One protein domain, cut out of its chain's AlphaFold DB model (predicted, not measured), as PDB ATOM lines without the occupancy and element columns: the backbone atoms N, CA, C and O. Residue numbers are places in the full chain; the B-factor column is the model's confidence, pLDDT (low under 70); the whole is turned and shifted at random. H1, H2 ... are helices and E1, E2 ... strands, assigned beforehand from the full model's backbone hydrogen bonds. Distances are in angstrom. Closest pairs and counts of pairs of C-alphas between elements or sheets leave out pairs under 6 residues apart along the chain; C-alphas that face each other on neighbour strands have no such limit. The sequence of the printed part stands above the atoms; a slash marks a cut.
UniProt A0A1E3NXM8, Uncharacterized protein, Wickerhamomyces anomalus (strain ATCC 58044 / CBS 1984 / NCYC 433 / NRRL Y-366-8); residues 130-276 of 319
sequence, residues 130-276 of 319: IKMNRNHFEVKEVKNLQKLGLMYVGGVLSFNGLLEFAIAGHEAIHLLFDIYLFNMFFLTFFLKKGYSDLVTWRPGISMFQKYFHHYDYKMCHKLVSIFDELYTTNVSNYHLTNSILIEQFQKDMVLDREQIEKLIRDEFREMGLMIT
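This is residues 130 to 276 of the 319 residues of an uncharacterized protein of Wickerhamomyces anomalus (strain ATCC 58044 / CBS 1984 / NCYC 433 / NRRL Y-366-8) (UniProt A0A1E3NXM8). A long arm of two helices, H1 and H2, running opposite ways with few contacts between them, reaches out from a small head in which H4 and H6 lie side by side along the two-stranded sheet E1 E2. H3 sits at the base of the arm and H5 caps the head's far end. The 147 printed residues have six named helices and two named strands, in the order H1 H2 E1 H3 H4 H5 H6 E2; the sheet is antiparallel and the class mostly helix. The whole is extended, with a radius of gyration of the C-alphas of 23.4 A and spans of 79 by 29 by 23 A.

E1, residues 199 to 201, and E2, residues 273 to 275, are antiparallel neighbours; N 200 and O 274 are 2.9 A apart, within hydrogen-bond range. The closest C-alphas of E1 and H4, residues 214 to 231, are those of Val 199 and His 221, 5.7 A apart. H6, residues 257 to 270, is close to H4 but not clearly touching, closest at C-alphas 231 and 257, 7.3 A. H1, residues 130 to 166, touches H4 with residues 130 to 137 alone, closest at C-alphas 134 and 216, 6.1 A. H1 touches H3, residues 207 to 212, closest at C-alphas 138 and 212, 6.0 A. H2, residues 170 to 190, is close to H1 but not clearly touching, at a shallow tilt of 20 degrees, opposite ways; C-alphas 160 and 173 are closest, 8.0 A. H5, residues 244 to 251, touches H4, closest at C-alphas 230 and 246, 6.5 A. Every O i to N i+4 pair is within hydrogen-bond range in H3, H4, H5 and H6, against 29 of 33 in H1 and 16 of 17 in H2.

H1 begins at C-alpha 130 (-46.244, 18.290, -11.471), is 52.2 A long and has a kink of 27 degrees near residue 137. H2 is 31.1 A long, H4 24.9 A and H6 20.2 A. E2 ends at C-alpha 275 (-36.674, 7.923, -18.323).

The two farthest C-alphas, of Ala 168 and Ile 244, are 79.7 A apart. The printed part has no cut, and the link H4 to H5 is long. Mean pLDDT of the printed part is 76.9; 37 residues are under 70, among them 184 to 196.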
ATOM      1  N   ILE A 130     -47.345  17.851 -10.599       92.44
ATOM      2  CA  ILE A 130     -46.244  18.290 -11.471       92.44
ATOM      3  C   ILE A 130     -46.794  19.071 -12.672       92.44
ATOM      4  O   ILE A 130     -46.366  20.200 -12.918       92.44
ATOM      5  N   LYS A 131     -47.802  18.527 -13.367       91.31
ATOM      6  CA  LYS A 131     -48.447  19.186 -14.518       91.31
ATOM      7  C   LYS A 131     -49.033  20.551 -14.177       91.31
ATOM      8  O   LYS A 131     -48.916  21.499 -14.949       91.31
ATOM      9  N   MET A 132     -49.682  20.662 -13.027       88.81
ATOM     10  CA  MET A 132     -50.267  21.924 -12.586       88.81
ATOM     11  C   MET A 132     -49.185  22.979 -12.314       88.81
ATOM     12  O   MET A 132     -49.349  24.146 -12.676       88.81
ATOM     13  N   ASN A 133     -48.078  22.573 -11.695       84.75
ATOM     14  CA  ASN A 133     -46.967  23.467 -11.381       84.75
ATOM     15  C   ASN A 133     -46.255  23.981 -12.639       84.75
ATOM     16  O   ASN A 133     -45.911  25.166 -12.689       84.75
ATOM     17  N   ARG A 134     -46.140  23.142 -13.675       84.00
ATOM     18  CA  ARG A 134     -45.575  23.502 -14.984       84.00
ATOM     19  C   ARG A 134     -46.168  24.792 -15.551       84.00
ATOM     20  O   ARG A 134     -45.437  25.727 -15.870       84.00
ATOM     21  N   ASN A 135     -47.498  24.888 -15.574       77.56
ATOM     22  CA  ASN A 135     -48.204  26.054 -16.119       77.56
ATOM     23  C   ASN A 135     -47.935  27.343 -15.320       77.56
ATOM     24  O   ASN A 135     -47.967  28.445 -15.867       77.56
ATOM     25  N   HIS A 136     -47.682  27.234 -14.012       72.44
ATOM     26  CA  HIS A 136     -47.431  28.397 -13.160       72.44
ATOM     27  C   HIS A 136     -45.995  28.919 -13.263       72.44
ATOM     28  O   HIS A 136     -45.788  30.138 -13.232       72.44
ATOM     29  N   PHE A 137     -45.011  28.024 -13.381       67.75
ATOM     30  CA  PHE A 137     -43.607  28.417 -13.503       67.75
ATOM     31  C   PHE A 137     -43.308  29.061 -14.854       67.75
ATOM     32  O   PHE A 137     -42.654  30.106 -14.879       67.75
ATOM     33  N   GLU A 138     -43.888  28.540 -15.938       69.94
ATOM     34  CA  GLU A 138     -43.728  29.089 -17.288       69.94
ATOM     35  C   GLU A 138     -44.071  30.589 -17.334       69.94
ATOM     36  O   GLU A 138     -43.269  31.416 -17.768       69.94
ATOM     37  N   VAL A 139     -45.208  30.990 -16.756       71.50
ATOM     38  CA  VAL A 139     -45.644  32.398 -16.751       71.50
ATOM     39  C   VAL A 139     -44.703  33.301 -15.946       71.50
ATOM     40  O   VAL A 139     -44.477  34.458 -16.318       71.50
ATOM     41  N   LYS A 140     -44.166  32.819 -14.820       73.06
ATOM     42  CA  LYS A 140     -43.295  33.619 -13.944       73.06
ATOM     43  C   LYS A 140     -41.897  33.770 -14.536       73.06
ATOM     44  O   LYS A 140     -41.339  34.869 -14.511       73.06
ATOM     45  N   GLU A 141     -41.337  32.691 -15.068       70.44
ATOM     46  CA  GLU A 141     -39.995  32.706 -15.641       70.44
ATOM     47  C   GLU A 141     -39.935  33.449 -16.966       70.44
ATOM     48  O   GLU A 141     -39.007  34.231 -17.163       70.44
ATOM     49  N   VAL A 142     -40.951  33.310 -17.823       71.88
ATOM     50  CA  VAL A 142     -41.043  34.100 -19.058       71.88
ATOM     51  C   VAL A 142     -41.078  35.593 -18.736       71.88
ATOM     52  O   VAL A 142     -40.347  36.357 -19.357       71.88
ATOM     53  N   LYS A 143     -41.832  36.028 -17.716       74.62
ATOM     54  CA  LYS A 143     -41.836  37.439 -17.278       74.62
ATOM     55  C   LYS A 143     -40.475  37.897 -16.755       74.62
ATOM     56  O   LYS A 143     -40.046  39.010 -17.058       74.62
ATOM     57  N   ASN A 144     -39.790  37.057 -15.982       75.31
ATOM     58  CA  ASN A 144     -38.451  37.371 -15.486       75.31
ATOM     59  C   ASN A 144     -37.430  37.450 -16.623       75.31
ATOM     60  O   ASN A 144     -36.622  38.376 -16.632       75.31
ATOM     61  N   LEU A 145     -37.491  36.538 -17.597       73.00
ATOM     62  CA  LEU A 145     -36.615  36.560 -18.763       73.00
ATOM     63  C   LEU A 145     -36.940  37.738 -19.681       73.00
ATOM     64  O   LEU A 145     -36.021  38.382 -20.161       73.00
ATOM     65  N   GLN A 146     -38.214  38.081 -19.878       72.69
ATOM     66  CA  GLN A 146     -38.611  39.297 -20.594       72.69
ATOM     67  C   GLN A 146     -38.062  40.541 -19.900       72.69
ATOM     68  O   GLN A 146     -37.509  41.410 -20.564       72.69
ATOM     69  N   LYS A 147     -38.149  40.620 -18.567       76.19
ATOM     70  CA  LYS A 147     -37.580  41.733 -17.800       76.19
ATOM     71  C   LYS A 147     -36.057  41.777 -17.919       76.19
ATOM     72  O   LYS A 147     -35.503  42.849 -18.133       76.19
ATOM     73  N   LEU A 148     -35.384  40.634 -17.791       76.50
ATOM     74  CA  LEU A 148     -33.932  40.531 -17.918       76.50
ATOM     75  C   LEU A 148     -33.476  40.878 -19.338       76.50
ATOM     76  O   LEU A 148     -32.572  41.684 -19.499       76.50
ATOM     77  N   GLY A 149     -34.152  40.344 -20.351       74.69
ATOM     78  CA  GLY A 149     -33.931  40.635 -21.761       74.69
ATOM     79  C   GLY A 149     -34.171  42.105 -22.087       74.69
ATOM     80  O   GLY A 149     -33.354  42.702 -22.769       74.69
ATOM     81  N   LEU A 150     -35.219  42.729 -21.540       70.75
ATOM     82  CA  LEU A 150     -35.482  44.161 -21.712       70.75
ATOM     83  C   LEU A 150     -34.412  45.024 -21.026       70.75
ATOM     84  O   LEU A 150     -33.925  45.976 -21.629       70.75
ATOM     85  N   MET A 151     -34.017  44.688 -19.791       74.31
ATOM     86  CA  MET A 151     -32.916  45.370 -19.094       74.31
ATOM     87  C   MET A 151     -31.601  45.216 -19.856       74.31
ATOM     88  O   MET A 151     -30.827  46.161 -19.946       74.31
ATOM     89  N   TYR A 152     -31.369  44.039 -20.430       71.06
ATOM     90  CA  TYR A 152     -30.171  43.734 -21.191       71.06
ATOM     91  C   TYR A 152     -30.140  44.476 -22.531       71.06
ATOM     92  O   TYR A 152     -29.177  45.181 -22.796       71.06
ATOM     93  N   VAL A 153     -31.215  44.420 -23.326       72.50
ATOM     94  CA  VAL A 153     -31.362  45.201 -24.569       72.50
ATOM     95  C   VAL A 153     -31.242  46.696 -24.278       72.50
ATOM     96  O   VAL A 153     -30.512  47.394 -24.973       72.50
ATOM     97  N   GLY A 154     -31.891  47.186 -23.218       73.19
ATOM     98  CA  GLY A 154     -31.764  48.574 -22.781       73.19
ATOM     99  C   GLY A 154     -30.327  48.938 -22.401       73.19
ATOM    100  O   GLY A 154     -29.840  49.989 -22.811       73.19
ATOM    101  N   GLY A 155     -29.621  48.060 -21.683       75.56
ATOM    102  CA  GLY A 155     -28.213  48.240 -21.332       75.56
ATOM    103  C   GLY A 155     -27.293  48.260 -22.554       75.56
ATOM    104  O   GLY A 155     -26.451  49.144 -22.659       75.56
ATOM    105  N   VAL A 156     -27.500  47.350 -23.508       70.44
ATOM    106  CA  VAL A 156     -26.734  47.272 -24.763       70.44
ATOM    107  C   VAL A 156     -26.964  48.506 -25.628       70.44
ATOM    108  O   VAL A 156     -25.997  49.116 -26.070       70.44
ATOM    109  N   LEU A 157     -28.220  48.919 -25.831       71.19
ATOM    110  CA  LEU A 157     -28.543  50.127 -26.598       71.19
ATOM    111  C   LEU A 157     -27.971  51.385 -25.936       71.19
ATOM    112  O   LEU A 157     -27.441  52.253 -26.625       71.19
ATOM    113  N   SER A 158     -28.029  51.466 -24.604       73.19
ATOM    114  CA  SER A 158     -27.465  52.592 -23.849       73.19
ATOM    115  C   SER A 158     -25.938  52.628 -23.944       73.19
ATOM    116  O   SER A 158     -25.359  53.692 -24.134       73.19
ATOM    117  N   PHE A 159     -25.280  51.469 -23.848       74.31
ATOM    118  CA  PHE A 159     -23.829  51.356 -23.995       74.31
ATOM    119  C   PHE A 159     -23.377  51.676 -25.424       74.31
ATOM    120  O   PHE A 159     -22.420  52.424 -25.597       74.31
ATOM    121  N   ASN A 160     -24.099  51.186 -26.439       65.81
ATOM    122  CA  ASN A 160     -23.810  51.491 -27.839       65.81
ATOM    123  C   ASN A 160     -24.001  52.985 -28.145       65.81
ATOM    124  O   ASN A 160     -23.132  53.591 -28.757       65.81
ATOM    125  N   GLY A 161     -25.066  53.613 -27.631       69.12
ATOM    126  CA  GLY A 161     -25.272  55.059 -27.774       69.12
ATOM    127  C   GLY A 161     -24.171  55.902 -27.116       69.12
ATOM    128  O   GLY A 161     -23.780  56.934 -27.656       69.12
ATOM    129  N   LEU A 162     -23.621  55.454 -25.980       71.50
ATOM    130  CA  LEU A 162     -22.463  56.101 -25.345       71.50
ATOM    131  C   LEU A 162     -21.171  55.911 -26.156       71.50
ATOM    132  O   LEU A 162     -20.367  56.837 -26.243       71.50
ATOM    133  N   LEU A 163     -20.974  54.736 -26.757       66.19
ATOM    134  CA  LEU A 163     -19.813  54.421 -27.593       66.19
ATOM    135  C   LEU A 163     -19.821  55.176 -28.922       66.19
ATOM    136  O   LEU A 163     -18.791  55.728 -29.295       66.19
ATOM    137  N   GLU A 164     -20.969  55.255 -29.594       65.38
ATOM    138  CA  GLU A 164     -21.143  56.036 -30.826       65.38
ATOM    139  C   GLU A 164     -20.900  57.532 -30.587       65.38
ATOM    140  O   GLU A 164     -20.343  58.216 -31.443       65.38
ATOM    141  N   PHE A 165     -21.251  58.039 -29.400       65.31
ATOM    142  CA  PHE A 165     -20.934  59.414 -29.012       65.31
ATOM    143  C   PHE A 165     -19.437  59.617 -28.711       65.31
ATOM    144  O   PHE A 165     -18.907  60.706 -28.919       65.31
ATOM    145  N   ALA A 166     -18.751  58.587 -28.206       66.31
ATOM    146  CA  ALA A 166     -17.369  58.682 -27.733       66.31
ATOM    147  C   ALA A 166     -16.308  58.328 -28.791       66.31
ATOM    148  O   ALA A 166     -15.179  58.811 -28.696       66.31
ATOM    149  N   ILE A 167     -16.629  57.481 -29.775       65.50
ATOM    150  CA  ILE A 167     -15.652  56.925 -30.718       65.50
ATOM    151  C   ILE A 167     -16.171  57.070 -32.149       65.50
ATOM    152  O   ILE A 167     -17.031  56.323 -32.607       65.50
ATOM    153  N   ALA A 168     -15.584  58.003 -32.900       57.47
ATOM    154  CA  ALA A 168     -15.747  58.087 -34.347       57.47
ATOM    155  C   ALA A 168     -14.965  56.943 -35.027       57.47
ATOM    156  O   ALA A 168     -13.874  57.150 -35.552       57.47
ATOM    157  N   GLY A 169     -15.474  55.710 -34.961       65.06
ATOM    158  CA  GLY A 169     -14.788  54.540 -35.515       65.06
ATOM    159  C   GLY A 169     -15.685  53.309 -35.598       65.06
ATOM    160  O   GLY A 169     -15.891  52.610 -34.610       65.06
ATOM    161  N   HIS A 170     -16.184  53.024 -36.801       66.94
ATOM    162  CA  HIS A 170     -17.168  51.972 -37.089       66.94
ATOM    163  C   HIS A 170     -16.641  50.538 -36.855       66.94
ATOM    164  O   HIS A 170     -17.421  49.610 -36.653       66.94
ATOM    165  N   GLU A 171     -15.320  50.332 -36.850       69.81
ATOM    166  CA  GLU A 171     -14.705  48.997 -36.748       69.81
ATOM    167  C   GLU A 171     -14.729  48.418 -35.324       69.81
ATOM    168  O   GLU A 171     -14.931  47.216 -35.146       69.81
ATOM    169  N   ALA A 172     -14.612  49.261 -34.293       68.94
ATOM    170  CA  ALA A 172     -14.686  48.816 -32.898       68.94
ATOM    171  C   ALA A 172     -16.093  48.316 -32.520       68.94
ATOM    172  O   ALA A 172     -16.240  47.438 -31.668       68.94
ATOM    173  N   ILE A 173     -17.125  48.838 -33.190       69.19
ATOM    174  CA  ILE A 173     -18.528  48.478 -32.963       69.19
ATOM    175  C   ILE A 173     -18.799  47.035 -33.417       69.19
ATOM    176  O   ILE A 173     -19.451  46.280 -32.697       69.19
ATOM    177  N   HIS A 174     -18.239  46.609 -34.556       73.25
ATOM    178  CA  HIS A 174     -18.397  45.234 -35.046       73.25
ATOM    179  C   HIS A 174     -17.723  44.205 -34.130       73.25
ATOM    180  O   HIS A 174     -18.341  43.200 -33.785       73.25
ATOM    181  N   LEU A 175     -16.511  44.489 -33.640       73.62
ATOM    182  CA  LEU A 175     -15.808  43.594 -32.713       73.62
ATOM    183  C   LEU A 175     -16.569  43.417 -31.389       73.62
ATOM    184  O   LEU A 175     -16.651  42.313 -30.851       73.62
ATOM    185  N   LEU A 176     -17.157  44.497 -30.865       72.12
ATOM    186  CA  LEU A 176     -17.983  44.435 -29.656       72.12
ATOM    187  C   LEU A 176     -19.279  43.645 -29.886       72.12
ATOM    188  O   LEU A 176     -19.706  42.913 -28.991       72.12
ATOM    189  N   PHE A 177     -19.871  43.740 -31.078       74.12
ATOM    190  CA  PHE A 177     -21.045  42.954 -31.464       74.12
ATOM    191  C   PHE A 177     -20.733  41.451 -31.595       74.12
ATOM    192  O   PHE A 177     -21.523  40.609 -31.158       74.12
ATOM    193  N   ASP A 178     -19.557  41.098 -32.110       73.06
ATOM    194  CA  ASP A 178     -19.131  39.701 -32.226       73.06
ATOM    195  C   ASP A 178     -18.789  39.090 -30.859       73.06
ATOM    196  O   ASP A 178     -19.242  37.988 -30.541       73.06
ATOM    197  N   ILE A 179     -18.087  39.829 -29.987       78.31
ATOM    198  CA  ILE A 179     -17.845  39.421 -28.587       78.31
ATOM    199  C   ILE A 179     -19.176  39.247 -27.835       78.31
ATOM    200  O   ILE A 179     -19.318  38.350 -27.000       78.31
ATOM    201  N   TYR A 180     -20.171  40.076 -28.149       70.81
ATOM    202  CA  TYR A 180     -21.524  39.985 -27.608       70.81
ATOM    203  C   TYR A 180     -22.244  38.695 -28.033       70.81
ATOM    204  O   TYR A 180     -22.735  37.958 -27.171       70.81
ATOM    205  N   LEU A 181     -22.264  38.373 -29.332       73.31
ATOM    206  CA  LEU A 181     -22.865  37.128 -29.828       73.31
ATOM    207  C   LEU A 181     -22.147  35.897 -29.266       73.31
ATOM    208  O   LEU A 181     -22.795  34.923 -28.870       73.31
ATOM    209  N   PHE A 182     -20.822  35.966 -29.159       69.88
ATOM    210  CA  PHE A 182     -20.005  34.897 -28.602       69.88
ATOM    211  C   PHE A 182     -20.293  34.670 -27.110       69.88
ATOM    212  O   PHE A 182     -20.523  33.537 -26.691       69.88
ATOM    213  N   ASN A 183     -20.396  35.731 -26.303       70.81
ATOM    214  CA  ASN A 183     -20.743  35.612 -24.882       70.81
ATOM    215  C   ASN A 183     -22.165  35.076 -24.661       70.81
ATOM    216  O   ASN A 183     -22.378  34.272 -23.752       70.81
ATOM    217  N   MET A 184     -23.128  35.448 -25.510       68.50
ATOM    218  CA  MET A 184     -24.483  34.877 -25.484       68.50
ATOM    219  C   MET A 184     -24.483  33.375 -25.818       68.50
ATOM    220  O   MET A 184     -25.195  32.585 -25.184       68.50
ATOM    221  N   PHE A 185     -23.639  32.952 -26.763       63.44
ATOM    222  CA  PHE A 185     -23.437  31.540 -27.089       63.44
ATOM    223  C   PHE A 185     -22.767  30.764 -25.939       63.44
ATOM    224  O   PHE A 185     -23.174  29.652 -25.606       63.44
ATOM    225  N   PHE A 186     -21.795  31.362 -25.248       63.25
ATOM    226  CA  PHE A 186     -21.137  30.722 -24.103       63.25
ATOM    227  C   PHE A 186     -22.033  30.630 -22.865       63.25
ATOM    228  O   PHE A 186     -22.066  29.584 -22.217       63.25
ATOM    229  N   LEU A 187     -22.822  31.662 -22.559       63.12
ATOM    230  CA  LEU A 187     -23.811  31.616 -21.474       63.12
ATOM    231  C   LEU A 187     -24.835  30.494 -21.689       63.12
ATOM    232  O   LEU A 187     -25.169  29.775 -20.748       63.12
ATOM    233  N   THR A 188     -25.281  30.282 -22.929       60.25
ATOM    234  CA  THR A 188     -26.174  29.161 -23.265       60.25
ATOM    235  C   THR A 188     -25.476  27.801 -23.190       60.25
ATOM    236  O   THR A 188     -26.116  26.814 -22.821       60.25
ATOM    237  N   PHE A 189     -24.165  27.738 -23.442       55.84
ATOM    238  CA  PHE A 189     -23.363  26.523 -23.274       55.84
ATOM    239  C   PHE A 189     -23.124  26.167 -21.798       55.84
ATOM    240  O   PHE A 189     -23.230  24.999 -21.429       55.84
ATOM    241  N   PHE A 190     -22.873  27.145 -20.920       52.19
ATOM    242  CA  PHE A 190     -22.646  26.902 -19.486       52.19
ATOM    243  C   PHE A 190     -23.918  26.553 -18.700       52.19
ATOM    244  O   PHE A 190     -23.836  25.950 -17.628       52.19
ATOM    245  N   LEU A 191     -25.099  26.823 -19.260       56.16
ATOM    246  CA  LEU A 191     -26.377  26.340 -18.728       56.16
ATOM    247  C   LEU A 191     -26.591  24.819 -18.925       56.16
ATOM    248  O   LEU A 191     -27.595  24.290 -18.458       56.16
ATOM    249  N   LYS A 192     -25.648  24.081 -19.543       53.91
ATOM    250  CA  LYS A 192     -25.699  22.605 -19.688       53.91
ATOM    251  C   LYS A 192     -25.579  21.803 -18.383       53.91
ATOM    252  O   LYS A 192     -25.642  20.575 -18.431       53.91
ATOM    253  N   LYS A 193     -25.383  22.427 -17.221       48.47
ATOM    254  CA  LYS A 193     -25.168  21.683 -15.970       48.47
ATOM    255  C   LYS A 193     -26.488  21.291 -15.307       48.47
ATOM    256  O   LYS A 193     -27.044  22.026 -14.495       48.47
ATOM    257  N   GLY A 194     -26.964  20.099 -15.647       52.06
ATOM    258  CA  GLY A 194     -28.061  19.454 -14.934       52.06
ATOM    259  C   GLY A 194     -28.642  18.258 -15.669       52.06
ATOM    260  O   GLY A 194     -29.858  18.178 -15.787       52.06
ATOM    261  N   TYR A 195     -27.798  17.368 -16.191       59.56
ATOM    262  CA  TYR A 195     -28.254  16.026 -16.535       59.56
ATOM    263  C   TYR A 195     -28.226  15.208 -15.250       59.56
ATOM    264  O   TYR A 195     -27.204  15.146 -14.574       59.56
ATOM    265  N   SER A 196     -29.383  14.688 -14.880       67.69
ATOM    266  CA  SER A 196     -29.547  13.671 -13.857       67.69
ATOM    267  C   SER A 196     -29.660  12.319 -14.539       67.69
ATOM    268  O   SER A 196     -30.300  12.224 -15.588       67.69
ATOM    269  N   ASP A 197     -29.089  11.289 -13.930       77.06
ATOM    270  CA  ASP A 197     -28.905   9.980 -14.565       77.06
ATOM    271  C   ASP A 197     -30.232   9.277 -14.896       77.06
ATOM    272  O   ASP A 197     -30.322   8.562 -15.885       77.06
ATOM    273  N   LEU A 198     -31.301   9.542 -14.137       88.25
ATOM    274  CA  LEU A 198     -32.578   8.823 -14.268       88.25
ATOM    275  C   LEU A 198     -33.585   9.455 -15.241       88.25
ATOM    276  O   LEU A 198     -34.555   8.816 -15.651       88.25
ATOM    277  N   VAL A 199     -33.427  10.738 -15.572       92.06
ATOM    278  CA  VAL A 199     -34.366  11.448 -16.453       92.06
ATOM    279  C   VAL A 199     -33.592  12.385 -17.354       92.06
ATOM    280  O   VAL A 199     -32.833  13.229 -16.882       92.06
ATOM    281  N   THR A 200     -33.853  12.329 -18.654       91.75
ATOM    282  CA  THR A 200     -33.246  13.235 -19.631       91.75
ATOM    283  C   THR A 200     -34.294  13.899 -20.507       91.75
ATOM    284  O   THR A 200     -35.411  13.416 -20.689       91.75
ATOM    285  N   TRP A 201     -33.941  15.056 -21.060       91.75
ATOM    286  CA  TRP A 201     -34.746  15.692 -22.094       91.75
ATOM    287  C   TRP A 201     -34.663  14.897 -23.392       91.75
ATOM    288  O   TRP A 201     -33.577  14.480 -23.802       91.75
ATOM    289  N   ARG A 202     -35.787  14.778 -24.097       91.62
ATOM    290  CA  ARG A 202     -35.817  14.186 -25.432       91.62
ATOM    291  C   ARG A 202     -34.906  14.969 -26.394       91.62
ATOM    292  O   ARG A 202     -34.852  16.206 -26.326       91.62
ATOM    293  N   PRO A 203     -34.202  14.290 -27.318       89.12
ATOM    294  CA  PRO A 203     -33.489  14.959 -28.399       89.12
ATOM    295  C   PRO A 203     -34.414  15.914 -29.164       89.12
ATOM    296  O   PRO A 203     -35.581  15.605 -29.396       89.12
ATOM    297  N   GLY A 204     -33.897  17.086 -29.536       86.31
ATOM    298  CA  GLY A 204     -34.654  18.109 -30.269       86.31
ATOM    299  C   GLY A 204     -35.462  19.090 -29.411       86.31
ATOM    300  O   GLY A 204     -35.970  20.068 -29.950       86.31
ATOM    301  N   ILE A 205     -35.548  18.904 -28.086       86.44
ATOM    302  CA  ILE A 205     -36.154  19.908 -27.195       86.44
ATOM    303  C   ILE A 205     -35.269  21.162 -27.132       86.44
ATOM    304  O   ILE A 205     -34.059  21.071 -26.892       86.44
ATOM    305  N   SER A 206     -35.881  22.335 -27.330       83.75
ATOM    306  CA  SER A 206     -35.179  23.623 -27.352       83.75
ATOM    307  C   SER A 206     -34.517  23.940 -26.006       83.75
ATOM    308  O   SER A 206     -35.014  23.568 -24.943       83.75
ATOM    309  N   MET A 207     -33.396  24.664 -26.026       76.06
ATOM    310  CA  MET A 207     -32.698  25.061 -24.793       76.06
ATOM    311  C   MET A 207     -33.560  25.957 -23.895       76.06
ATOM    312  O   MET A 207     -33.501  25.835 -22.675       76.06
ATOM    313  N   PHE A 208     -34.409  26.801 -24.489       78.25
ATOM    314  CA  PHE A 208     -35.367  27.619 -23.746       78.25
ATOM    315  C   PHE A 208     -36.389  26.760 -23.007       78.25
ATOM    316  O   PHE A 208     -36.619  26.991 -21.827       78.25
ATOM    317  N   GLN A 209     -36.933  25.724 -23.656       82.31
ATOM    318  CA  GLN A 209     -37.843  24.782 -23.004       82.31
ATOM    319  C   GLN A 209     -37.163  24.108 -21.805       82.31
ATOM    320  O   GLN A 209     -37.742  24.039 -20.726       82.31
ATOM    321  N   LYS A 210     -35.908  23.664 -21.960       84.94
ATOM    322  CA  LYS A 210     -35.145  23.045 -20.860       84.94
ATOM    323  C   LYS A 210     -34.922  24.004 -19.696       84.94
ATOM    324  O   LYS A 210     -35.010  23.590 -18.546       84.94
ATOM    325  N   TYR A 211     -34.636  25.268 -20.004       80.25
ATOM    326  CA  TYR A 211     -34.442  26.311 -19.004       80.25
ATOM    327  C   TYR A 211     -35.744  26.600 -18.247       80.25
ATOM    328  O   TYR A 211     -35.772  26.459 -17.028       80.25
ATOM    329  N   PHE A 212     -36.828  26.903 -18.971       80.31
ATOM    330  CA  PHE A 212     -38.121  27.267 -18.380       80.31
ATOM    331  C   PHE A 212     -38.777  26.143 -17.575       80.31
ATOM    332  O   PHE A 212     -39.538  26.393 -16.644       80.31
ATOM    333  N   HIS A 213     -38.475  24.895 -17.928       84.81
ATOM    334  CA  HIS A 213     -39.025  23.712 -17.273       84.81
ATOM    335  C   HIS A 213     -37.986  22.965 -16.429       84.81
ATOM    336  O   HIS A 213     -38.149  21.782 -16.130       84.81
ATOM    337  N   HIS A 214     -36.919  23.644 -15.996       84.12
ATOM    338  CA  HIS A 214     -35.897  23.044 -15.131       84.12
ATOM    339  C   HIS A 214     -36.461  22.586 -13.779       84.12
ATOM    340  O   HIS A 214     -36.029  21.583 -13.207       84.12
ATOM    341  N   TYR A 215     -37.448  23.303 -13.240       83.62
ATOM    342  CA  TYR A 215     -38.098  22.898 -11.994       83.62
ATOM    343  C   TYR A 215     -38.988  21.672 -12.172       83.62
ATOM    344  O   TYR A 215     -38.936  20.772 -11.329       83.62
ATOM    345  N   ASP A 216     -39.731  21.599 -13.275       86.06
ATOM    346  CA  ASP A 216     -40.534  20.425 -13.623       86.06
ATOM    347  C   ASP A 216     -39.624  19.210 -13.786       86.06
ATOM    348  O   ASP A 216     -39.864  18.165 -13.188       86.06
ATOM    349  N   TYR A 217     -38.497  19.394 -14.480       89.31
ATOM    350  CA  TYR A 217     -37.451  18.390 -14.610       89.31
ATOM    351  C   TYR A 217     -36.967  17.865 -13.250       89.31
ATOM    352  O   TYR A 217     -36.915  16.654 -13.042       89.31
ATOM    353  N   LYS A 218     -36.684  18.747 -12.281       88.19
ATOM    354  CA  LYS A 218     -36.280  18.333 -10.922       88.19
ATOM    355  C   LYS A 218     -37.370  17.559 -10.178       88.19
ATOM    356  O   LYS A 218     -37.041  16.664  -9.397       88.19
ATOM    357  N   MET A 219     -38.642  17.904 -10.377       89.69
ATOM    358  CA  MET A 219     -39.764  17.184  -9.764       89.69
ATOM    359  C   MET A 219     -39.958  15.811 -10.396       89.69
ATOM    360  O   MET A 219     -40.064  14.829  -9.666       89.69
ATOM    361  N   CYS A 220     -39.928  15.734 -11.727       92.31
ATOM    362  CA  CYS A 220     -39.961  14.486 -12.483       92.31
ATOM    363  C   CYS A 220     -38.804  13.571 -12.085       92.31
ATOM    364  O   CYS A 220     -39.020  12.400 -11.795       92.31
ATOM    365  N   HIS A 221     -37.593  14.119 -11.975       91.50
ATOM    366  CA  HIS A 221     -36.444  13.378 -11.475       91.50
ATOM    367  C   HIS A 221     -36.684  12.842 -10.062       91.50
ATOM    368  O   HIS A 221     -36.404  11.678  -9.793       91.50
ATOM    369  N   LYS A 222     -37.231  13.654  -9.147       90.19
ATOM    370  CA  LYS A 222     -37.508  13.174  -7.790       90.19
ATOM    371  C   LYS A 222     -38.609  12.113  -7.765       90.19
ATOM    372  O   LYS A 222     -38.501  11.186  -6.970       90.19
ATOM    373  N   LEU A 223     -39.626  12.237  -8.618       92.25
ATOM    374  CA  LEU A 223     -40.663  11.223  -8.787       92.25
ATOM    375  C   LEU A 223     -40.049   9.907  -9.262       92.25
ATOM    376  O   LEU A 223     -40.287   8.896  -8.616       92.25
ATOM    377  N   VAL A 224     -39.220   9.930 -10.312       91.62
ATOM    378  CA  VAL A 224     -38.553   8.722 -10.827       91.62
ATOM    379  C   VAL A 224     -37.587   8.149  -9.805       91.62
ATOM    380  O   VAL A 224     -37.614   6.955  -9.594       91.62
ATOM    381  N   SER A 225     -36.809   8.967  -9.099       88.44
ATOM    382  CA  SER A 225     -35.919   8.488  -8.032       88.44
ATOM    383  C   SER A 225     -36.684   7.781  -6.908       88.44
ATOM    384  O   SER A 225     -36.242   6.739  -6.446       88.44
ATOM    385  N   ILE A 226     -37.825   8.324  -6.467       86.31
ATOM    386  CA  ILE A 226     -38.670   7.655  -5.463       86.31
ATOM    387  C   ILE A 226     -39.315   6.401  -6.066       86.31
ATOM    388  O   ILE A 226     -39.477   5.397  -5.378       86.31
ATOM    389  N   PHE A 227     -39.710   6.472  -7.338       85.62
ATOM    390  CA  PHE A 227     -40.321   5.355  -8.035       85.62
ATOM    391  C   PHE A 227     -39.343   4.172  -8.166       85.62
ATOM    392  O   PHE A 227     -39.643   3.042  -7.806       85.62
ATOM    393  N   ASP A 228     -38.136   4.459  -8.617       85.19
ATOM    394  CA  ASP A 228     -37.041   3.516  -8.774       85.19
ATOM    395  C   ASP A 228     -36.665   2.878  -7.422       85.19
ATOM    396  O   ASP A 228     -36.667   1.655  -7.298       85.19
ATOM    397  N   GLU A 229     -36.506   3.698  -6.372       82.19
ATOM    398  CA  GLU A 229     -36.170   3.254  -5.009       82.19
ATOM    399  C   GLU A 229     -37.223   2.317  -4.389       82.19
ATOM    400  O   GLU A 229     -36.856   1.341  -3.734       82.19
ATOM    401  N   LEU A 230     -38.518   2.616  -4.560       77.31
ATOM    402  CA  LEU A 230     -39.603   1.930  -3.840       77.31
ATOM    403  C   LEU A 230     -40.344   0.863  -4.655       77.31
ATOM    404  O   LEU A 230     -40.973  -0.019  -4.068       77.31
ATOM    405  N   TYR A 231     -40.346   0.967  -5.983       74.19
ATOM    406  CA  TYR A 231     -41.231   0.173  -6.846       74.19
ATOM    407  C   TYR A 231     -40.484  -0.733  -7.811       74.19
ATOM    408  O   TYR A 231     -41.079  -1.677  -8.335       74.19
ATOM    409  N   THR A 232     -39.199  -0.477  -8.043       73.38
ATOM    410  CA  THR A 232     -38.386  -1.303  -8.930       73.38
ATOM    411  C   THR A 232     -37.288  -2.005  -8.155       73.38
ATOM    412  O   THR A 232     -36.884  -1.558  -7.087       73.38
ATOM    413  N   THR A 233     -36.826  -3.125  -8.693       73.88
ATOM    414  CA  THR A 233     -35.611  -3.787  -8.233       73.88
ATOM    415  C   THR A 233     -34.499  -3.404  -9.190       73.88
ATOM    416  O   THR A 233     -34.552  -3.775 -10.361       73.88
ATOM    417  N   ASN A 234     -33.511  -2.678  -8.694       75.81
ATOM    418  CA  ASN A 234     -32.332  -2.238  -9.415       75.81
ATOM    419  C   ASN A 234     -31.066  -2.661  -8.659       75.81
ATOM    420  O   ASN A 234     -31.128  -3.217  -7.562       75.81
ATOM    421  N   VAL A 235     -29.903  -2.412  -9.255       78.50
ATOM    422  CA  VAL A 235     -28.600  -2.788  -8.677       78.50
ATOM    423  C   VAL A 235     -28.423  -2.189  -7.275       78.50
ATOM    424  O   VAL A 235     -27.942  -2.862  -6.365       78.50
ATOM    425  N   SER A 236     -28.882  -0.955  -7.079       73.06
ATOM    426  CA  SER A 236     -28.731  -0.187  -5.842       73.06
ATOM    427  C   SER A 236     -29.610  -0.707  -4.697       73.06
ATOM    428  O   SER A 236     -29.219  -0.628  -3.531       73.06
ATOM    429  N   ASN A 237     -30.798  -1.241  -4.998       74.12
ATOM    430  CA  ASN A 237     -31.775  -1.700  -4.005       74.12
ATOM    431  C   ASN A 237     -32.034  -3.219  -4.042       74.12
ATOM    432  O   ASN A 237     -32.874  -3.719  -3.287       74.12
ATOM    433  N   TYR A 238     -31.281  -3.974  -4.849       72.00
ATOM    434  CA  TYR A 238     -31.389  -5.431  -4.956       72.00
ATOM    435  C   TYR A 238     -31.296  -6.118  -3.584       72.00
ATOM    436  O   TYR A 238     -32.087  -6.996  -3.239       72.00
ATOM    437  N   HIS A 239     -30.390  -5.639  -2.731       69.69
ATOM    438  CA  HIS A 239     -30.208  -6.153  -1.370       69.69
ATOM    439  C   HIS A 239     -31.401  -5.873  -0.437       69.69
ATOM    440  O   HIS A 239     -31.554  -6.530   0.591       69.69
ATOM    441  N   LEU A 240     -32.260  -4.916  -0.798       67.88
ATOM    442  CA  LEU A 240     -33.472  -4.541  -0.071       67.88
ATOM    443  C   LEU A 240     -34.729  -5.201  -0.651       67.88
ATOM    444  O   LEU A 240     -35.803  -5.065  -0.068       67.88
ATOM    445  N   THR A 241     -34.616  -5.919  -1.772       53.59
ATOM    446  CA  THR A 241     -35.771  -6.438  -2.523       53.59
ATOM    447  C   THR A 241     -36.529  -7.528  -1.768       53.59
ATOM    448  O   THR A 241     -37.750  -7.573  -1.829       53.59
ATOM    449  N   ASN A 242     -35.830  -8.328  -0.958       54.97
ATOM    450  CA  ASN A 242     -36.452  -9.268  -0.013       54.97
ATOM    451  C   ASN A 242     -36.779  -8.620   1.343       54.97
ATOM    452  O   ASN A 242     -37.084  -9.317   2.315       54.97
ATOM    453  N   SER A 243     -36.663  -7.295   1.467       60.91
ATOM    454  CA  SER A 243     -37.091  -6.633   2.689       60.91
ATOM    455  C   SER A 243     -38.615  -6.639   2.727       60.91
ATOM    456  O   SER A 243     -39.295  -6.140   1.831       60.91
ATOM    457  N   ILE A 244     -39.146  -7.165   3.828       65.38
ATOM    458  CA  ILE A 244     -40.573  -7.161   4.183       65.38
ATOM    459  C   ILE A 244     -41.203  -5.769   3.967       65.38
ATOM    460  O   ILE A 244     -42.394  -5.651   3.702       65.38
ATOM    461  N   LEU A 245     -40.397  -4.704   4.044       65.19
ATOM    462  CA  LEU A 245     -40.805  -3.319   3.849       65.19
ATOM    463  C   LEU A 245     -41.266  -3.007   2.420       65.19
ATOM    464  O   LEU A 245     -42.276  -2.321   2.282       65.19
ATOM    465  N   ILE A 246     -40.576  -3.489   1.378       69.69
ATOM    466  CA  ILE A 246     -40.958  -3.210  -0.020       69.69
ATOM    467  C   ILE A 246     -42.231  -3.980  -0.375       69.69
ATOM    468  O   ILE A 246     -43.186  -3.384  -0.868       69.69
ATOM    469  N   GLU A 247     -42.303  -5.268  -0.031       71.06
ATOM    470  CA  GLU A 247     -43.516  -6.069  -0.247       71.06
ATOM    471  C   GLU A 247     -44.723  -5.486   0.502       71.06
ATOM    472  O   GLU A 247     -45.808  -5.334  -0.064       71.06
ATOM    473  N   GLN A 248     -44.543  -5.094   1.767       71.69
ATOM    474  CA  GLN A 248     -45.604  -4.462   2.550       71.69
ATOM    475  C   GLN A 248     -45.999  -3.097   1.976       71.69
ATOM    476  O   GLN A 248     -47.169  -2.714   2.025       71.69
ATOM    477  N   PHE A 249     -45.050  -2.356   1.405       73.56
ATOM    478  CA  PHE A 249     -45.341  -1.095   0.742       73.56
ATOM    479  C   PHE A 249     -46.162  -1.302  -0.539       73.56
ATOM    480  O   PHE A 249     -47.149  -0.594  -0.748       73.56
ATOM    481  N   GLN A 250     -45.821  -2.297  -1.351       73.25
ATOM    482  CA  GLN A 250     -46.523  -2.596  -2.600       73.25
ATOM    483  C   GLN A 250     -47.930  -3.169  -2.369       73.25
ATOM    484  O   GLN A 250     -48.839  -2.892  -3.146       73.25
ATOM    485  N   LYS A 251     -48.150  -3.892  -1.263       75.75
ATOM    486  CA  LYS A 251     -49.424  -4.571  -0.968       75.75
ATOM    487  C   LYS A 251     -50.656  -3.659  -0.896       75.75
ATOM    488  O   LYS A 251     -51.752  -4.112  -1.210       75.75
ATOM    489  N   ASP A 252     -50.496  -2.400  -0.488       73.56
ATOM    490  CA  ASP A 252     -51.625  -1.460  -0.361       73.56
ATOM    491  C   ASP A 252     -51.847  -0.598  -1.616       73.56
ATOM    492  O   ASP A 252     -52.598   0.378  -1.566       73.56
ATOM    493  N   MET A 253     -51.157  -0.887  -2.723       70.50
ATOM    494  CA  MET A 253     -51.336  -0.130  -3.957       70.50
ATOM    495  C   MET A 253     -52.590  -0.542  -4.721       70.50
ATOM    496  O   MET A 253     -52.961  -1.709  -4.777       70.50
ATOM    497  N   VAL A 254     -53.221   0.454  -5.345       71.25
ATOM    498  CA  VAL A 254     -54.405   0.260  -6.191       71.25
ATOM    499  C   VAL A 254     -54.018  -0.149  -7.614       71.25
ATOM    500  O   VAL A 254     -54.723  -0.940  -8.234       71.25
ATOM    501  N   LEU A 255     -52.916   0.399  -8.134       76.56
ATOM    502  CA  LEU A 255     -52.443   0.159  -9.496       76.56
ATOM    503  C   LEU A 255     -51.326  -0.878  -9.507       76.56
ATOM    504  O   LEU A 255     -50.462  -0.885  -8.630       76.56
ATOM    505  N   ASP A 256     -51.333  -1.709 -10.545       84.25
ATOM    506  CA  ASP A 256     -50.245  -2.643 -10.804       84.25
ATOM    507  C   ASP A 256     -48.989  -1.906 -11.302       84.25
ATOM    508  O   ASP A 256     -49.072  -0.840 -11.923       84.25
ATOM    509  N   ARG A 257     -47.813  -2.488 -11.058       82.81
ATOM    510  CA  ARG A 257     -46.514  -1.891 -11.395       82.81
ATOM    511  C   ARG A 257     -46.429  -1.505 -12.871       82.81
ATOM    512  O   ARG A 257     -46.033  -0.382 -13.178       82.81
ATOM    513  N   GLU A 258     -46.831  -2.394 -13.778       87.25
ATOM    514  CA  GLU A 258     -46.778  -2.133 -15.223       87.25
ATOM    515  C   GLU A 258     -47.668  -0.950 -15.629       87.25
ATOM    516  O   GLU A 258     -47.307  -0.154 -16.500       87.25
ATOM    517  N   GLN A 259     -48.820  -0.796 -14.970       89.75
ATOM    518  CA  GLN A 259     -49.737   0.314 -15.218       89.75
ATOM    519  C   GLN A 259     -49.121   1.638 -14.773       89.75
ATOM    520  O   GLN A 259     -49.206   2.626 -15.504       89.75
ATOM    521  N   ILE A 260     -48.460   1.650 -13.611       88.56
ATOM    522  CA  ILE A 260     -47.765   2.836 -13.103       88.56
ATOM    523  C   ILE A 260     -46.591   3.201 -14.015       88.56
ATOM    524  O   ILE A 260     -46.455   4.362 -14.397       88.56
ATOM    525  N   GLU A 261     -45.761   2.232 -14.410       90.19
ATOM    526  CA  GLU A 261     -44.635   2.484 -15.317       90.19
ATOM    527  C   GLU A 261     -45.112   3.053 -16.654       90.19
ATOM    528  O   GLU A 261     -44.548   4.034 -17.151       90.19
ATOM    529  N   LYS A 262     -46.175   2.476 -17.223       93.06
ATOM    530  CA  LYS A 262     -46.783   2.977 -18.455       93.06
ATOM    531  C   LYS A 262     -47.299   4.404 -18.277       93.06
ATOM    532  O   LYS A 262     -46.980   5.256 -19.103       93.06
ATOM    533  N   LEU A 263     -48.021   4.673 -17.189       93.06
ATOM    534  CA  LEU A 263     -48.531   6.003 -16.872       93.06
ATOM    535  C   LEU A 263     -47.389   7.025 -16.787       93.06
ATOM    536  O   LEU A 263     -47.437   8.051 -17.459       93.06
ATOM    537  N   ILE A 264     -46.330   6.740 -16.024       93.50
ATOM    538  CA  ILE A 264     -45.184   7.652 -15.892       93.50
ATOM    539  C   ILE A 264     -44.517   7.875 -17.257       93.50
ATOM    540  O   ILE A 264     -44.196   9.013 -17.597       93.50
ATOM    541  N   ARG A 265     -44.323   6.821 -18.063       93.69
ATOM    542  CA  ARG A 265     -43.704   6.933 -19.396       93.69
ATOM    543  C   ARG A 265     -44.530   7.787 -20.352       93.69
ATOM    544  O   ARG A 265     -43.957   8.653 -21.018       93.69
ATOM    545  N   ASP A 266     -45.836   7.548 -20.420       94.75
ATOM    546  CA  ASP A 266     -46.750   8.307 -21.277       94.75
ATOM    547  C   ASP A 266     -46.736   9.785 -20.870       94.75
ATOM    548  O   ASP A 266     -46.547  10.672 -21.708       94.75
ATOM    549  N   GLU A 267     -46.773  10.045 -19.566       94.44
ATOM    550  CA  GLU A 267     -46.770  11.398 -19.028       94.44
ATOM    551  C   GLU A 267     -45.448  12.141 -19.237       94.44
ATOM    552  O   GLU A 267     -45.410  13.321 -19.601       94.44
ATOM    553  N   PHE A 268     -44.323  11.451 -19.076       94.56
ATOM    554  CA  PHE A 268     -43.004  12.033 -19.308       94.56
ATOM    555  C   PHE A 268     -42.797  12.346 -20.785       94.56
ATOM    556  O   PHE A 268     -42.233  13.392 -21.122       94.56
ATOM    557  N   ARG A 269     -43.323  11.500 -21.671       93.62
ATOM    558  CA  ARG A 269     -43.283  11.729 -23.113       93.62
ATOM    559  C   ARG A 269     -44.035  13.000 -23.505       93.62
ATOM    560  O   ARG A 269     -43.506  13.762 -24.319       93.62
ATOM    561  N   GLU A 270     -45.202  13.269 -22.918       92.38
ATOM    562  CA  GLU A 270     -45.936  14.535 -23.111       92.38
ATOM    563  C   GLU A 270     -45.140  15.754 -22.611       92.38
ATOM    564  O   GLU A 270     -45.230  16.855 -23.165       92.38
ATOM    565  N   MET A 271     -44.309  15.566 -21.586       90.75
ATOM    566  CA  MET A 271     -43.419  16.603 -21.054       90.75
ATOM    567  C   MET A 271     -42.120  16.785 -21.855       90.75
ATOM    568  O   MET A 271     -41.350  17.700 -21.561       90.75
ATOM    569  N   GLY A 272     -41.873  15.968 -22.884       92.62
ATOM    570  CA  GLY A 272     -40.611  15.982 -23.630       92.62
ATOM    571  C   GLY A 272     -39.439  15.397 -22.835       92.62
ATOM    572  O   GLY A 272     -38.282  15.710 -23.124       92.62
ATOM    573  N   LEU A 273     -39.737  14.566 -21.840       93.88
ATOM    574  CA  LEU A 273     -38.785  13.853 -21.000       93.88
ATOM    575  C   LEU A 273     -38.724  12.377 -21.396       93.88
ATOM    576  O   LEU A 273     -39.649  11.823 -21.992       93.88
ATOM    577  N   MET A 274     -37.614  11.740 -21.055       92.69
ATOM    578  CA  MET A 274     -37.392  10.310 -21.198       92.69
ATOM    579  C   MET A 274     -36.798   9.793 -19.894       92.69
ATOM    580  O   MET A 274     -35.908  10.429 -19.326       92.69
ATOM    581  N   ILE A 275     -37.302   8.657 -19.422       92.19
ATOM    582  CA  ILE A 275     -36.674   7.923 -18.323       92.19
ATOM    583  C   ILE A 275     -35.425   7.261 -18.894       92.19
ATOM    584  O   ILE A 275     -35.495   6.614 -19.943       92.19
ATOM    585  N   THR A 276     -34.301   7.466 -18.228       89.94
ATOM    586  CA  THR A 276     -33.023   6.833 -18.543       89.94
ATOM    587  C   THR A 276     -32.642   5.888 -17.424       89.94
ATOM    588  O   THR A 276     -33.118   6.008 -16.298       89.94
TER     589      THR A 276